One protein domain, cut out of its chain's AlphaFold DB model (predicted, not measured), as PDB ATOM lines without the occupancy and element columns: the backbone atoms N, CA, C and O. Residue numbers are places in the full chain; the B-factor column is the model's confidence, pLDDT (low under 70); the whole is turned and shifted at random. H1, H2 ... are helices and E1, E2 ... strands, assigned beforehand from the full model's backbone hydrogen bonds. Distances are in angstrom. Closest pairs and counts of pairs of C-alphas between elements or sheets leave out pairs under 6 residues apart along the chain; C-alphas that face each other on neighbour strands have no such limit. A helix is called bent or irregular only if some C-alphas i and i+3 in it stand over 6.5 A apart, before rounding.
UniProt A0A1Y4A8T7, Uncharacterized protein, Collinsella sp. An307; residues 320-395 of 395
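Overview. This is residues 320 to 395 of the 395 residues of an uncharacterized protein of Collinsella sp. An307 (UniProt A0A1Y4A8T7). One long helix, H1, makes most of the length of a rod; along its second half a short helix, H2, folds back as the other arm of a helical hairpin, and H3 crosses both, making a three-helix head. At the other end, where H1 begins, residues 320 to 343 form a loose loop with the short strand E1 in it. The printed part has 76 residues, with one named strand and three named helices in the order E1, H1, H2, H3, and its class is mostly helix; E1 pairs with no named strand. The whole is loose, with a radius of gyration of the C-alphas of 14.3 A, and the C-alphas span 45 by 21 by 16 A along their three main axes.

Arrangement. Begin with H1, residues 344 to 363, the longest helix, and look at its residues from 354 on. There H1 touches H2, residues 368 to 375, with residues 354 to 362 alone, and the closest C-alphas, those of Thr 358 and Ala 371, are 6.0 A apart. The two run opposite ways at a shallow tilt of 34 degrees, only just short of steep, and they form a helical hairpin. H1 touches H3, residues 377 to 391, with residues 354 to 363 alone; the closest C-alphas, those of Tyr 359 and Ala 390, are 5.4 A apart. These two run the same way at a steep tilt of 52 degrees. H2 and H3 touch as well, and you will find their closest C-alphas at Ile 372 and Glu 380, 5.7 A apart. They run opposite ways at a steep tilt of 53 degrees. Of these three pairs of helices one is at a shallow tilt, and the packing is mostly crossed, but only just. Now go to the other end, to E1, residues 328 to 330, which is apart from H1, H2 and H3. Beside it look for a short antiparallel pairing of residues 320 to 321 with residues 328 to 329 of E1. In the backbones of H1 and H2 every O i to N i+4 pair is within hydrogen-bond range; in H3 9 of 11 are.

Along the chain. Find C-alpha 344 at (6.739, -10.101, 37.274); from there H1 runs 28.7 A to C-alpha 363 at (-16.292, -26.859, 34.001). After four residues H2 begins at Leu 368 and runs 10.6 A to Ile 375. Gly 376 stands between H2 and H3, and H3 then runs 20.2 A from Ser 377 to C-alpha 391 at (-19.736, -20.446, 32.240). H3 is irregular near its beginning: C-alphas 378 and 381 are 8.3 A apart, and its line is a rough one. Before the helices, E1 covers 7.0 A from Pro 328 to Leu 330.

Size, cuts and confidence. The two C-alphas farthest apart, those of Ser 334 and Asp 395, are 46.5 A from each other, and the outline is a rod. From Lys 320 to Asp 395, the chain's last residue, the C-alphas are 41.4 A apart, and the printed part has no cut. The link from E1 to H1 is long, with 13 residues; those residues, 331 to 343, hold no named element, and their C-alphas lie 12 to 24 A from the mean of the C-alphas. The links H1 to H2 and H2 to H3 are tight. In the B-factor column the mean pLDDT of the printed part is 75.4; look for values under 70 at residues 320 to 346 and at residue 395. The model gives E1 a mean of 51, H1 82, H2 88 and H3 90.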
ATOM      1  N   LYS A 320      10.406 -13.562  52.101       53.66
ATOM      2  CA  LYS A 320       9.270 -14.475  51.876       53.66
ATOM      3  C   LYS A 320       9.620 -15.473  50.770       53.66
ATOM      4  O   LYS A 320      10.437 -15.177  49.904       53.66
ATOM      5  N   LEU A 321       8.999 -16.652  50.758       51.78
ATOM      6  CA  LEU A 321       9.119 -17.575  49.623       51.78
ATOM      7  C   LEU A 321       8.075 -17.231  48.557       51.78
ATOM      8  O   LEU A 321       6.911 -16.986  48.873       51.78
ATOM      9  N   CYS A 322       8.484 -17.231  47.292       56.16
ATOM     10  CA  CYS A 322       7.610 -16.966  46.157       56.16
ATOM     11  C   CYS A 322       6.577 -18.098  46.025       56.16
ATOM     12  O   CYS A 322       6.989 -19.225  45.729       56.16
ATOM     13  N   PRO A 323       5.258 -17.836  46.143       59.16
ATOM     14  CA  PRO A 323       4.234 -18.888  46.123       59.16
ATOM     15  C   PRO A 323       4.211 -19.734  44.841       59.16
ATOM     16  O   PRO A 323       3.666 -20.828  44.837       59.16
ATOM     17  N   HIS A 324       4.793 -19.225  43.751       67.56
ATOM     18  CA  HIS A 324       4.843 -19.897  42.454       67.56
ATOM     19  C   HIS A 324       6.089 -20.779  42.250       67.56
ATOM     20  O   HIS A 324       6.008 -21.800  41.578       67.56
ATOM     21  N   CYS A 325       7.264 -20.377  42.749       50.00
ATOM     22  CA  CYS A 325       8.533 -21.052  42.419       50.00
ATOM     23  C   CYS A 325       9.425 -21.381  43.621       50.00
ATOM     24  O   CYS A 325      10.554 -21.819  43.420       50.00
ATOM     25  N   GLY A 326       8.973 -21.121  44.849       45.38
ATOM     26  CA  GLY A 326       9.715 -21.415  46.079       45.38
ATOM     27  C   GLY A 326      10.974 -20.572  46.315       45.38
ATOM     28  O   GLY A 326      11.544 -20.650  47.397       45.38
ATOM     29  N   LYS A 327      11.409 -19.746  45.352       46.28
ATOM     30  CA  LYS A 327      12.581 -18.871  45.512       46.28
ATOM     31  C   LYS A 327      12.337 -17.789  46.576       46.28
ATOM     32  O   LYS A 327      11.220 -17.263  46.626       46.28
ATOM     33  N   PRO A 328      13.352 -17.415  47.374       45.84
ATOM     34  CA  PRO A 328      13.249 -16.281  48.285       45.84
ATOM     35  C   PRO A 328      13.021 -14.969  47.518       45.84
ATOM     36  O   PRO A 328      13.486 -14.800  46.391       45.84
ATOM     37  N   LEU A 329      12.295 -14.042  48.140       54.31
ATOM     38  CA  LEU A 329      12.088 -12.671  47.684       54.31
ATOM     39  C   LEU A 329      12.081 -11.719  48.881       54.31
ATOM     40  O   LEU A 329      11.590 -12.071  49.954       54.31
ATOM     41  N   LEU A 330      12.582 -10.503  48.683       52.59
ATOM     42  CA  LEU A 330      12.502  -9.447  49.686       52.59
ATOM     43  C   LEU A 330      11.130  -8.766  49.596       52.59
ATOM     44  O   LEU A 330      10.753  -8.239  48.549       52.59
ATOM     45  N   SER A 331      10.367  -8.774  50.689       52.69
ATOM     46  CA  SER A 331       9.155  -7.974  50.823       52.69
ATOM     47  C   SER A 331       9.550  -6.530  51.124       52.69
ATOM     48  O   SER A 331       9.602  -6.113  52.285       52.69
ATOM     49  N   ASP A 332       9.843  -5.777  50.068       48.56
ATOM     50  CA  ASP A 332      10.065  -4.339  50.156       48.56
ATOM     51  C   ASP A 332       8.817  -3.654  50.743       48.56
ATOM     52  O   ASP A 332       7.745  -3.641  50.133       48.56
ATOM     53  N   ARG A 333       8.951  -3.119  51.963       46.06
ATOM     54  CA  ARG A 333       7.892  -2.368  52.652       46.06
ATOM     55  C   ARG A 333       7.843  -0.895  52.233       46.06
ATOM     56  O   ARG A 333       6.844  -0.239  52.510       46.06
ATOM     57  N   SER A 334       8.876  -0.372  51.567       40.62
ATOM     58  CA  SER A 334       8.984   1.058  51.232       40.62
ATOM     59  C   SER A 334       7.977   1.512  50.169       40.62
ATOM     60  O   SER A 334       7.590   2.677  50.139       40.62
ATOM     61  N   ARG A 335       7.493   0.591  49.323       41.34
ATOM     62  CA  ARG A 335       6.599   0.888  48.186       41.34
ATOM     63  C   ARG A 335       5.102   0.723  48.482       41.34
ATOM     64  O   ARG A 335       4.302   0.649  47.552       41.34
ATOM     65  N   GLY A 336       4.707   0.613  49.753       41.38
ATOM     66  CA  GLY A 336       3.303   0.542  50.201       41.38
ATOM     67  C   GLY A 336       2.530  -0.739  49.838       41.38
ATOM     68  O   GLY A 336       1.521  -1.041  50.466       41.38
ATOM     69  N   ASN A 337       3.012  -1.529  48.876       49.66
ATOM     70  CA  ASN A 337       2.486  -2.842  48.514       49.66
ATOM     71  C   ASN A 337       3.561  -3.908  48.734       49.66
ATOM     72  O   ASN A 337       4.583  -3.899  48.051       49.66
ATOM     73  N   GLU A 338       3.308  -4.866  49.630       54.88
ATOM     74  CA  GLU A 338       4.215  -5.999  49.817       54.88
ATOM     75  C   GLU A 338       4.391  -6.793  48.511       54.88
ATOM     76  O   GLU A 338       3.428  -7.344  47.962       54.88
ATOM     77  N   ALA A 339       5.637  -6.919  48.051       56.53
ATOM     78  CA  ALA A 339       5.981  -7.840  46.977       56.53
ATOM     79  C   ALA A 339       5.613  -9.280  47.380       56.53
ATOM     80  O   ALA A 339       6.017  -9.773  48.432       56.53
ATOM     81  N   MET A 340       4.824  -9.956  46.539       65.25
ATOM     82  CA  MET A 340       4.363 -11.336  46.767       65.25
ATOM     83  C   MET A 340       5.106 -12.368  45.906       65.25
ATOM     84  O   MET A 340       5.139 -13.547  46.243       65.25
ATOM     85  N   TYR A 341       5.694 -11.944  44.787       62.78
ATOM     86  CA  TYR A 341       6.351 -12.818  43.817       62.78
ATOM     87  C   TYR A 341       7.761 -12.309  43.542       62.78
ATOM     88  O   TYR A 341       7.956 -11.105  43.401       62.78
ATOM     89  N   CYS A 342       8.727 -13.219  43.393       53.88
ATOM     90  CA  CYS A 342      10.132 -12.864  43.152       53.88
ATOM     91  C   CYS A 342      10.386 -12.219  41.776       53.88
ATOM     92  O   CYS A 342      11.494 -11.780  41.502       53.88
ATOM     93  N   SER A 343       9.398 -12.217  40.874       60.78
ATOM     94  CA  SER A 343       9.460 -11.503  39.597       60.78
ATOM     95  C   SER A 343       8.070 -11.295  38.997       60.78
ATOM     96  O   SER A 343       7.126 -12.039  39.289       60.78
ATOM     97  N   ARG A 344       7.957 -10.330  38.073       66.50
ATOM     98  CA  ARG A 344       6.739 -10.101  37.274       66.50
ATOM     99  C   ARG A 344       6.320 -11.357  36.502       66.50
ATOM    100  O   ARG A 344       5.134 -11.661  36.451       66.50
ATOM    101  N   SER A 345       7.283 -12.132  35.992       67.94
ATOM    102  CA  SER A 345       7.028 -13.416  35.321       67.94
ATOM    103  C   SER A 345       6.351 -14.436  36.248       67.94
ATOM    104  O   SER A 345       5.364 -15.055  35.854       67.94
ATOM    105  N   CYS A 346       6.809 -14.568  37.500       61.91
ATOM    106  CA  CYS A 346       6.176 -15.471  38.469       61.91
ATOM    107  C   CYS A 346       4.758 -15.016  38.845       61.91
ATOM    108  O   CYS A 346       3.877 -15.860  38.974       61.91
ATOM    109  N   ASN A 347       4.513 -13.703  38.952       73.62
ATOM    110  CA  ASN A 347       3.162 -13.173  39.158       73.62
ATOM    111  C   ASN A 347       2.233 -13.512  37.975       73.62
ATOM    112  O   ASN A 347       1.149 -14.057  38.179       73.62
ATOM    113  N   THR A 348       2.675 -13.265  36.734       74.88
ATOM    114  CA  THR A 348       1.901 -13.584  35.522       74.88
ATOM    115  C   THR A 348       1.570 -15.073  35.437       74.88
ATOM    116  O   THR A 348       0.409 -15.418  35.228       74.88
ATOM    117  N   LYS A 349       2.550 -15.961  35.661       72.38
ATOM    118  CA  LYS A 349       2.327 -17.417  35.633       72.38
ATOM    119  C   LYS A 349       1.384 -17.888  36.737       72.38
ATOM    120  O   LYS A 349       0.454 -18.633  36.452       72.38
ATOM    121  N   ALA A 350       1.544 -17.387  37.962       74.69
ATOM    122  CA  ALA A 350       0.615 -17.682  39.051       74.69
ATOM    123  C   ALA A 350      -0.812 -17.193  38.745       74.69
ATOM    124  O   ALA A 350      -1.785 -17.839  39.125       74.69
ATOM    125  N   SER A 351      -0.955 -16.063  38.043       80.75
ATOM    126  CA  SER A 351      -2.257 -15.551  37.608       80.75
ATOM    127  C   SER A 351      -2.897 -16.423  36.523       80.75
ATOM    128  O   SER A 351      -4.087 -16.716  36.611       80.75
ATOM    129  N   ALA A 352      -2.110 -16.891  35.548       82.00
ATOM    130  CA  ALA A 352      -2.569 -17.834  34.528       82.00
ATOM    131  C   ALA A 352      -3.037 -19.156  35.159       82.00
ATOM    132  O   ALA A 352      -4.178 -19.557  34.951       82.00
ATOM    133  N   GLN A 353      -2.227 -19.745  36.042       82.69
ATOM    134  CA  GLN A 353      -2.564 -20.982  36.753       82.69
ATOM    135  C   GLN A 353      -3.835 -20.848  37.613       82.69
ATOM    136  O   GLN A 353      -4.653 -21.768  37.665       82.69
ATOM    137  N   ARG A 354      -4.048 -19.692  38.266       88.38
ATOM    138  CA  ARG A 354      -5.306 -19.399  38.979       88.38
ATOM    139  C   ARG A 354      -6.506 -19.337  38.035       88.38
ATOM    140  O   ARG A 354      -7.554 -19.880  38.380       88.38
ATOM    141  N   ARG A 355      -6.367 -18.708  36.861       91.88
ATOM    142  CA  ARG A 355      -7.428 -18.653  35.842       91.88
ATOM    143  C   ARG A 355      -7.765 -20.050  35.320       91.88
ATOM    144  O   ARG A 355      -8.926 -20.428  35.365       91.88
ATOM    145  N   GLU A 356      -6.760 -20.831  34.927       91.69
ATOM    146  CA  GLU A 356      -6.914 -22.222  34.470       91.69
ATOM    147  C   GLU A 356      -7.611 -23.093  35.524       91.69
ATOM    148  O   GLU A 356      -8.573 -23.793  35.220       91.69
ATOM    149  N   THR A 357      -7.193 -22.986  36.791       88.69
ATOM    150  CA  THR A 357      -7.827 -23.705  37.910       88.69
ATOM    151  C   THR A 357      -9.277 -23.255  38.123       88.69
ATOM    152  O   THR A 357     -10.145 -24.086  38.375       88.69
ATOM    153  N   THR A 358      -9.568 -21.957  37.988       91.81
ATOM    154  CA  THR A 358     -10.938 -21.419  38.093       91.81
ATOM    155  C   THR A 358     -11.831 -21.945  36.967       91.81
ATOM    156  O   THR A 358     -12.964 -22.341  37.221       91.81
ATOM    157  N   TYR A 359     -11.309 -22.000  35.738       92.31
ATOM    158  CA  TYR A 359     -12.014 -22.528  34.569       92.31
ATOM    159  C   TYR A 359     -12.300 -24.028  34.723       92.31
ATOM    160  O   TYR A 359     -13.414 -24.467  34.460       92.31
ATOM    161  N   ALA A 360     -11.328 -24.806  35.211       91.88
ATOM    162  CA  ALA A 360     -11.506 -26.234  35.470       91.88
ATOM    163  C   ALA A 360     -12.586 -26.513  36.533       91.88
ATOM    164  O   ALA A 360     -13.377 -27.436  36.363       91.88
ATOM    165  N   LEU A 361     -12.654 -25.698  37.596       91.19
ATOM    166  CA  LEU A 361     -13.685 -25.813  38.638       91.19
ATOM    167  C   LEU A 361     -15.083 -25.421  38.132       91.19
ATOM    168  O   LEU A 361     -16.059 -26.093  38.461       91.19
ATOM    169  N   ALA A 362     -15.182 -24.385  37.292       91.81
ATOM    170  CA  ALA A 362     -16.435 -24.033  36.625       91.81
ATOM    171  C   ALA A 362     -16.914 -25.166  35.698       91.81
ATOM    172  O   ALA A 362     -18.074 -25.567  35.766       91.81
ATOM    173  N   ALA A 363     -16.005 -25.742  34.903       90.44
ATOM    174  CA  ALA A 363     -16.292 -26.859  34.001       90.44
ATOM    175  C   ALA A 363     -16.679 -28.158  34.730       90.44
ATOM    176  O   ALA A 363     -17.460 -28.944  34.201       90.44
ATOM    177  N   SER A 364     -16.188 -28.383  35.954       91.12
ATOM    178  CA  SER A 364     -16.622 -29.508  36.794       91.12
ATOM    179  C   SER A 364     -17.930 -29.247  37.556       91.12
ATOM    180  O   SER A 364     -18.337 -30.089  38.353       91.12
ATOM    181  N   GLY A 365     -18.567 -28.082  37.375       91.19
ATOM    182  CA  GLY A 365     -19.785 -27.690  38.088       91.19
ATOM    183  C   GLY A 365     -19.593 -27.393  39.582       91.19
ATOM    184  O   GLY A 365     -20.580 -27.321  40.314       91.19
ATOM    185  N   ALA A 366     -18.350 -27.225  40.051       93.00
ATOM    186  CA  ALA A 366     -18.062 -26.910  41.451       93.00
ATOM    187  C   ALA A 366     -18.459 -25.452  41.751       93.00
ATOM    188  O   ALA A 366     -18.140 -24.582  40.945       93.00
ATOM    189  N   PRO A 367     -19.133 -25.145  42.877       94.19
ATOM    190  CA  PRO A 367     -19.674 -23.812  43.136       94.19
ATOM    191  C   PRO A 367     -18.590 -22.725  43.212       94.19
ATOM    192  O   PRO A 367     -17.445 -22.965  43.599       94.19
ATOM    193  N   LEU A 368     -18.978 -21.488  42.894       91.81
ATOM    194  CA  LEU A 368     -18.092 -20.317  42.870       91.81
ATOM    195  C   LEU A 368     -17.381 -20.097  44.215       91.81
ATOM    196  O   LEU A 368     -16.207 -19.731  44.264       91.81
ATOM    197  N   GLU A 369     -18.081 -20.365  45.310       94.31
ATOM    198  CA  GLU A 369     -17.591 -20.272  46.680       94.31
ATOM    199  C   GLU A 369     -16.444 -21.265  46.940       94.31
ATOM    200  O   GLU A 369     -15.478 -20.918  47.622       94.31
ATOM    201  N   GLU A 370     -16.484 -22.461  46.336       90.62
ATOM    202  CA  GLU A 370     -15.384 -23.433  46.391       90.62
ATOM    203  C   GLU A 370     -14.172 -22.937  45.590       90.62
ATOM    204  O   GLU A 370     -13.039 -23.009  46.073       90.62
ATOM    205  N   ALA A 371     -14.391 -22.350  44.408       87.94
ATOM    206  CA  ALA A 371     -13.315 -21.745  43.624       87.94
ATOM    207  C   ALA A 371     -12.640 -20.579  44.374       87.94
ATOM    208  O   ALA A 371     -11.411 -20.505  44.419       87.94
ATOM    209  N   ILE A 372     -13.413 -19.710  45.033       89.62
ATOM    210  CA  ILE A 372     -12.876 -18.620  45.866       89.62
ATOM    211  C   ILE A 372     -12.096 -19.184  47.063       89.62
ATOM    212  O   ILE A 372     -10.986 -18.721  47.334       89.62
ATOM    213  N   ALA A 373     -12.622 -20.203  47.751       88.31
ATOM    214  CA  ALA A 373     -11.942 -20.843  48.877       88.31
ATOM    215  C   ALA A 373     -10.616 -21.509  48.465       88.31
ATOM    216  O   ALA A 373      -9.619 -21.397  49.178       88.31
ATOM    217  N   ARG A 374     -10.582 -22.162  47.296       81.31
ATOM    218  CA  ARG A 374      -9.421 -22.916  46.798       81.31
ATOM    219  C   ARG A 374      -8.331 -22.040  46.176       81.31
ATOM    220  O   ARG A 374      -7.156 -22.387  46.262       81.31
ATOM    221  N   ILE A 375      -8.701 -20.912  45.566       83.75
ATOM    222  CA  ILE A 375      -7.764 -19.924  45.001       83.75
ATOM    223  C   ILE A 375      -7.282 -18.918  46.067       83.75
ATOM    224  O   ILE A 375      -6.157 -18.416  45.988       83.75
ATOM    225  N   GLY A 376      -8.126 -18.623  47.058       81.62
ATOM    226  CA  GLY A 376      -7.890 -17.660  48.131       81.62
ATOM    227  C   GLY A 376      -8.668 -16.351  47.945       81.62
ATOM    228  O   GLY A 376      -8.609 -15.708  46.894       81.62
ATOM    229  N   SER A 377      -9.334 -15.907  49.017       80.44
ATOM    230  CA  SER A 377     -10.219 -14.727  49.059       80.44
ATOM    231  C   SER A 377      -9.579 -13.420  48.574       80.44
ATOM    232  O   SER A 377     -10.258 -12.584  47.986       80.44
ATOM    233  N   ARG A 378      -8.255 -13.256  48.709       79.69
ATOM    234  CA  ARG A 378      -7.514 -12.097  48.166       79.69
ATOM    235  C   ARG A 378      -7.694 -11.907  46.648       79.69
ATOM    236  O   ARG A 378      -7.478 -10.806  46.150       79.69
ATOM    237  N   TYR A 379      -8.073 -12.954  45.914       84.94
ATOM    238  CA  TYR A 379      -8.293 -12.911  44.467       84.94
ATOM    239  C   TYR A 379      -9.772 -12.918  44.061       84.94
ATOM    240  O   TYR A 379     -10.054 -12.996  42.866       84.94
ATOM    241  N   GLU A 380     -10.707 -12.815  45.013       89.06
ATOM    242  CA  GLU A 380     -12.146 -13.023  44.803       89.06
ATOM    243  C   GLU A 380     -12.703 -12.312  43.561       89.06
ATOM    244  O   GLU A 380     -13.302 -12.967  42.715       89.06
ATOM    245  N   GLN A 381     -12.453 -11.010  43.384       90.62
ATOM    246  CA  GLN A 381     -12.944 -10.262  42.212       90.62
ATOM    247  C   GLN A 381     -12.471 -10.856  40.871       90.62
ATOM    248  O   GLN A 381     -13.227 -10.879  39.902       90.62
ATOM    249  N   SER A 382     -11.233 -11.359  40.811       90.62
ATOM    250  CA  SER A 382     -10.702 -12.014  39.607       90.62
ATOM    251  C   SER A 382     -11.308 -13.403  39.413       90.62
ATOM    252  O   SER A 382     -11.674 -13.736  38.291       90.62
ATOM    253  N   VAL A 383     -11.471 -14.178  40.493       90.50
ATOM    254  CA  VAL A 383     -12.111 -15.504  40.450       90.50
ATOM    255  C   VAL A 383     -13.564 -15.386  39.998       90.50
ATOM    256  O   VAL A 383     -13.950 -16.092  39.077       90.50
ATOM    257  N   ARG A 384     -14.349 -14.453  40.559       94.75
ATOM    258  CA  ARG A 384     -15.743 -14.204  40.148       94.75
ATOM    259  C   ARG A 384     -15.851 -13.902  38.653       94.75
ATOM    260  O   ARG A 384     -16.679 -14.509  37.981       94.75
ATOM    261  N   ARG A 385     -14.987 -13.024  38.122       96.25
ATOM    262  CA  ARG A 385     -14.970 -12.699  36.688       96.25
ATOM    263  C   ARG A 385     -14.597 -13.918  35.838       96.25
ATOM    264  O   ARG A 385     -15.340 -14.261  34.933       96.25
ATOM    265  N   TRP A 386     -13.500 -14.604  36.159       95.38
ATOM    266  CA  TRP A 386     -13.041 -15.783  35.412       95.38
ATOM    267  C   TRP A 386     -14.019 -16.960  35.461       95.38
ATOM    268  O   TRP A 386     -14.136 -17.701  34.495       95.38
ATOM    269  N   TYR A 387     -14.717 -17.147  36.576       94.25
ATOM    270  CA  TYR A 387     -15.711 -18.202  36.735       94.25
ATOM    271  C   TYR A 387     -16.978 -17.909  35.912       94.25
ATOM    272  O   TYR A 387     -17.551 -18.825  35.329       94.25
ATOM    273  N   GLN A 388     -17.379 -16.636  35.810       93.31
ATOM    274  CA  GLN A 388     -18.448 -16.201  34.906       93.31
ATOM    275  C   GLN A 388     -18.026 -16.331  33.430       93.31
ATOM    276  O   GLN A 388     -18.746 -16.962  32.663       93.31
ATOM    277  N   GLU A 389     -16.825 -15.848  33.067       93.62
ATOM    278  CA  GLU A 389     -16.217 -16.042  31.734       93.62
ATOM    279  C   GLU A 389     -16.214 -17.529  31.328       93.62
ATOM    280  O   GLU A 389     -16.447 -17.855  30.171       93.62
ATOM    281  N   ALA A 390     -15.941 -18.443  32.267       91.38
ATOM    282  CA  ALA A 390     -15.914 -19.878  31.998       91.38
ATOM    283  C   ALA A 390     -17.310 -20.480  31.774       91.38
ATOM    284  O   ALA A 390     -17.440 -21.371  30.944       91.38
ATOM    285  N   LYS A 391     -18.350 -20.004  32.475       89.31
ATOM    286  CA  LYS A 391     -19.736 -20.446  32.240       89.31
ATOM    287  C   LYS A 391     -20.256 -20.009  30.874       89.31
ATOM    288  O   LYS A 391     -20.772 -20.834  30.138       89.31
ATOM    289  N   GLU A 392     -20.000 -18.759  30.497       90.75
ATOM    290  CA  GLU A 392     -20.359 -18.194  29.184       90.75
ATOM    291  C   GLU A 392     -19.638 -18.864  27.993       90.75
ATOM    292  O   GLU A 392     -19.966 -18.589  26.843       90.75
ATOM    293  N   LEU A 393     -18.639 -19.719  28.255       85.38
ATOM    294  CA  LEU A 393     -17.937 -20.544  27.261       85.38
ATOM    295  C   LEU A 393     -18.382 -22.021  27.263       85.38
ATOM    296  O   LEU A 393     -17.856 -22.808  26.473       85.38
ATOM    297  N   LEU A 394     -19.269 -22.409  28.183       75.19
ATOM    298  CA  LEU A 394     -19.783 -23.773  28.363       75.19
ATOM    299  C   LEU A 394     -21.289 -23.883  28.069       75.19
ATOM    300  O   LEU A 394     -21.738 -24.981  27.732       75.19
ATOM    301  N   ASP A 395     -22.024 -22.775  28.208       63.59
ATOM    302  CA  ASP A 395     -23.391 -22.569  27.705       63.59
ATOM    303  C   ASP A 395     -23.413 -22.346  26.171       63.59
ATOM    304  O   ASP A 395     -24.372 -22.834  25.526       63.59
TER     305      ASP A 395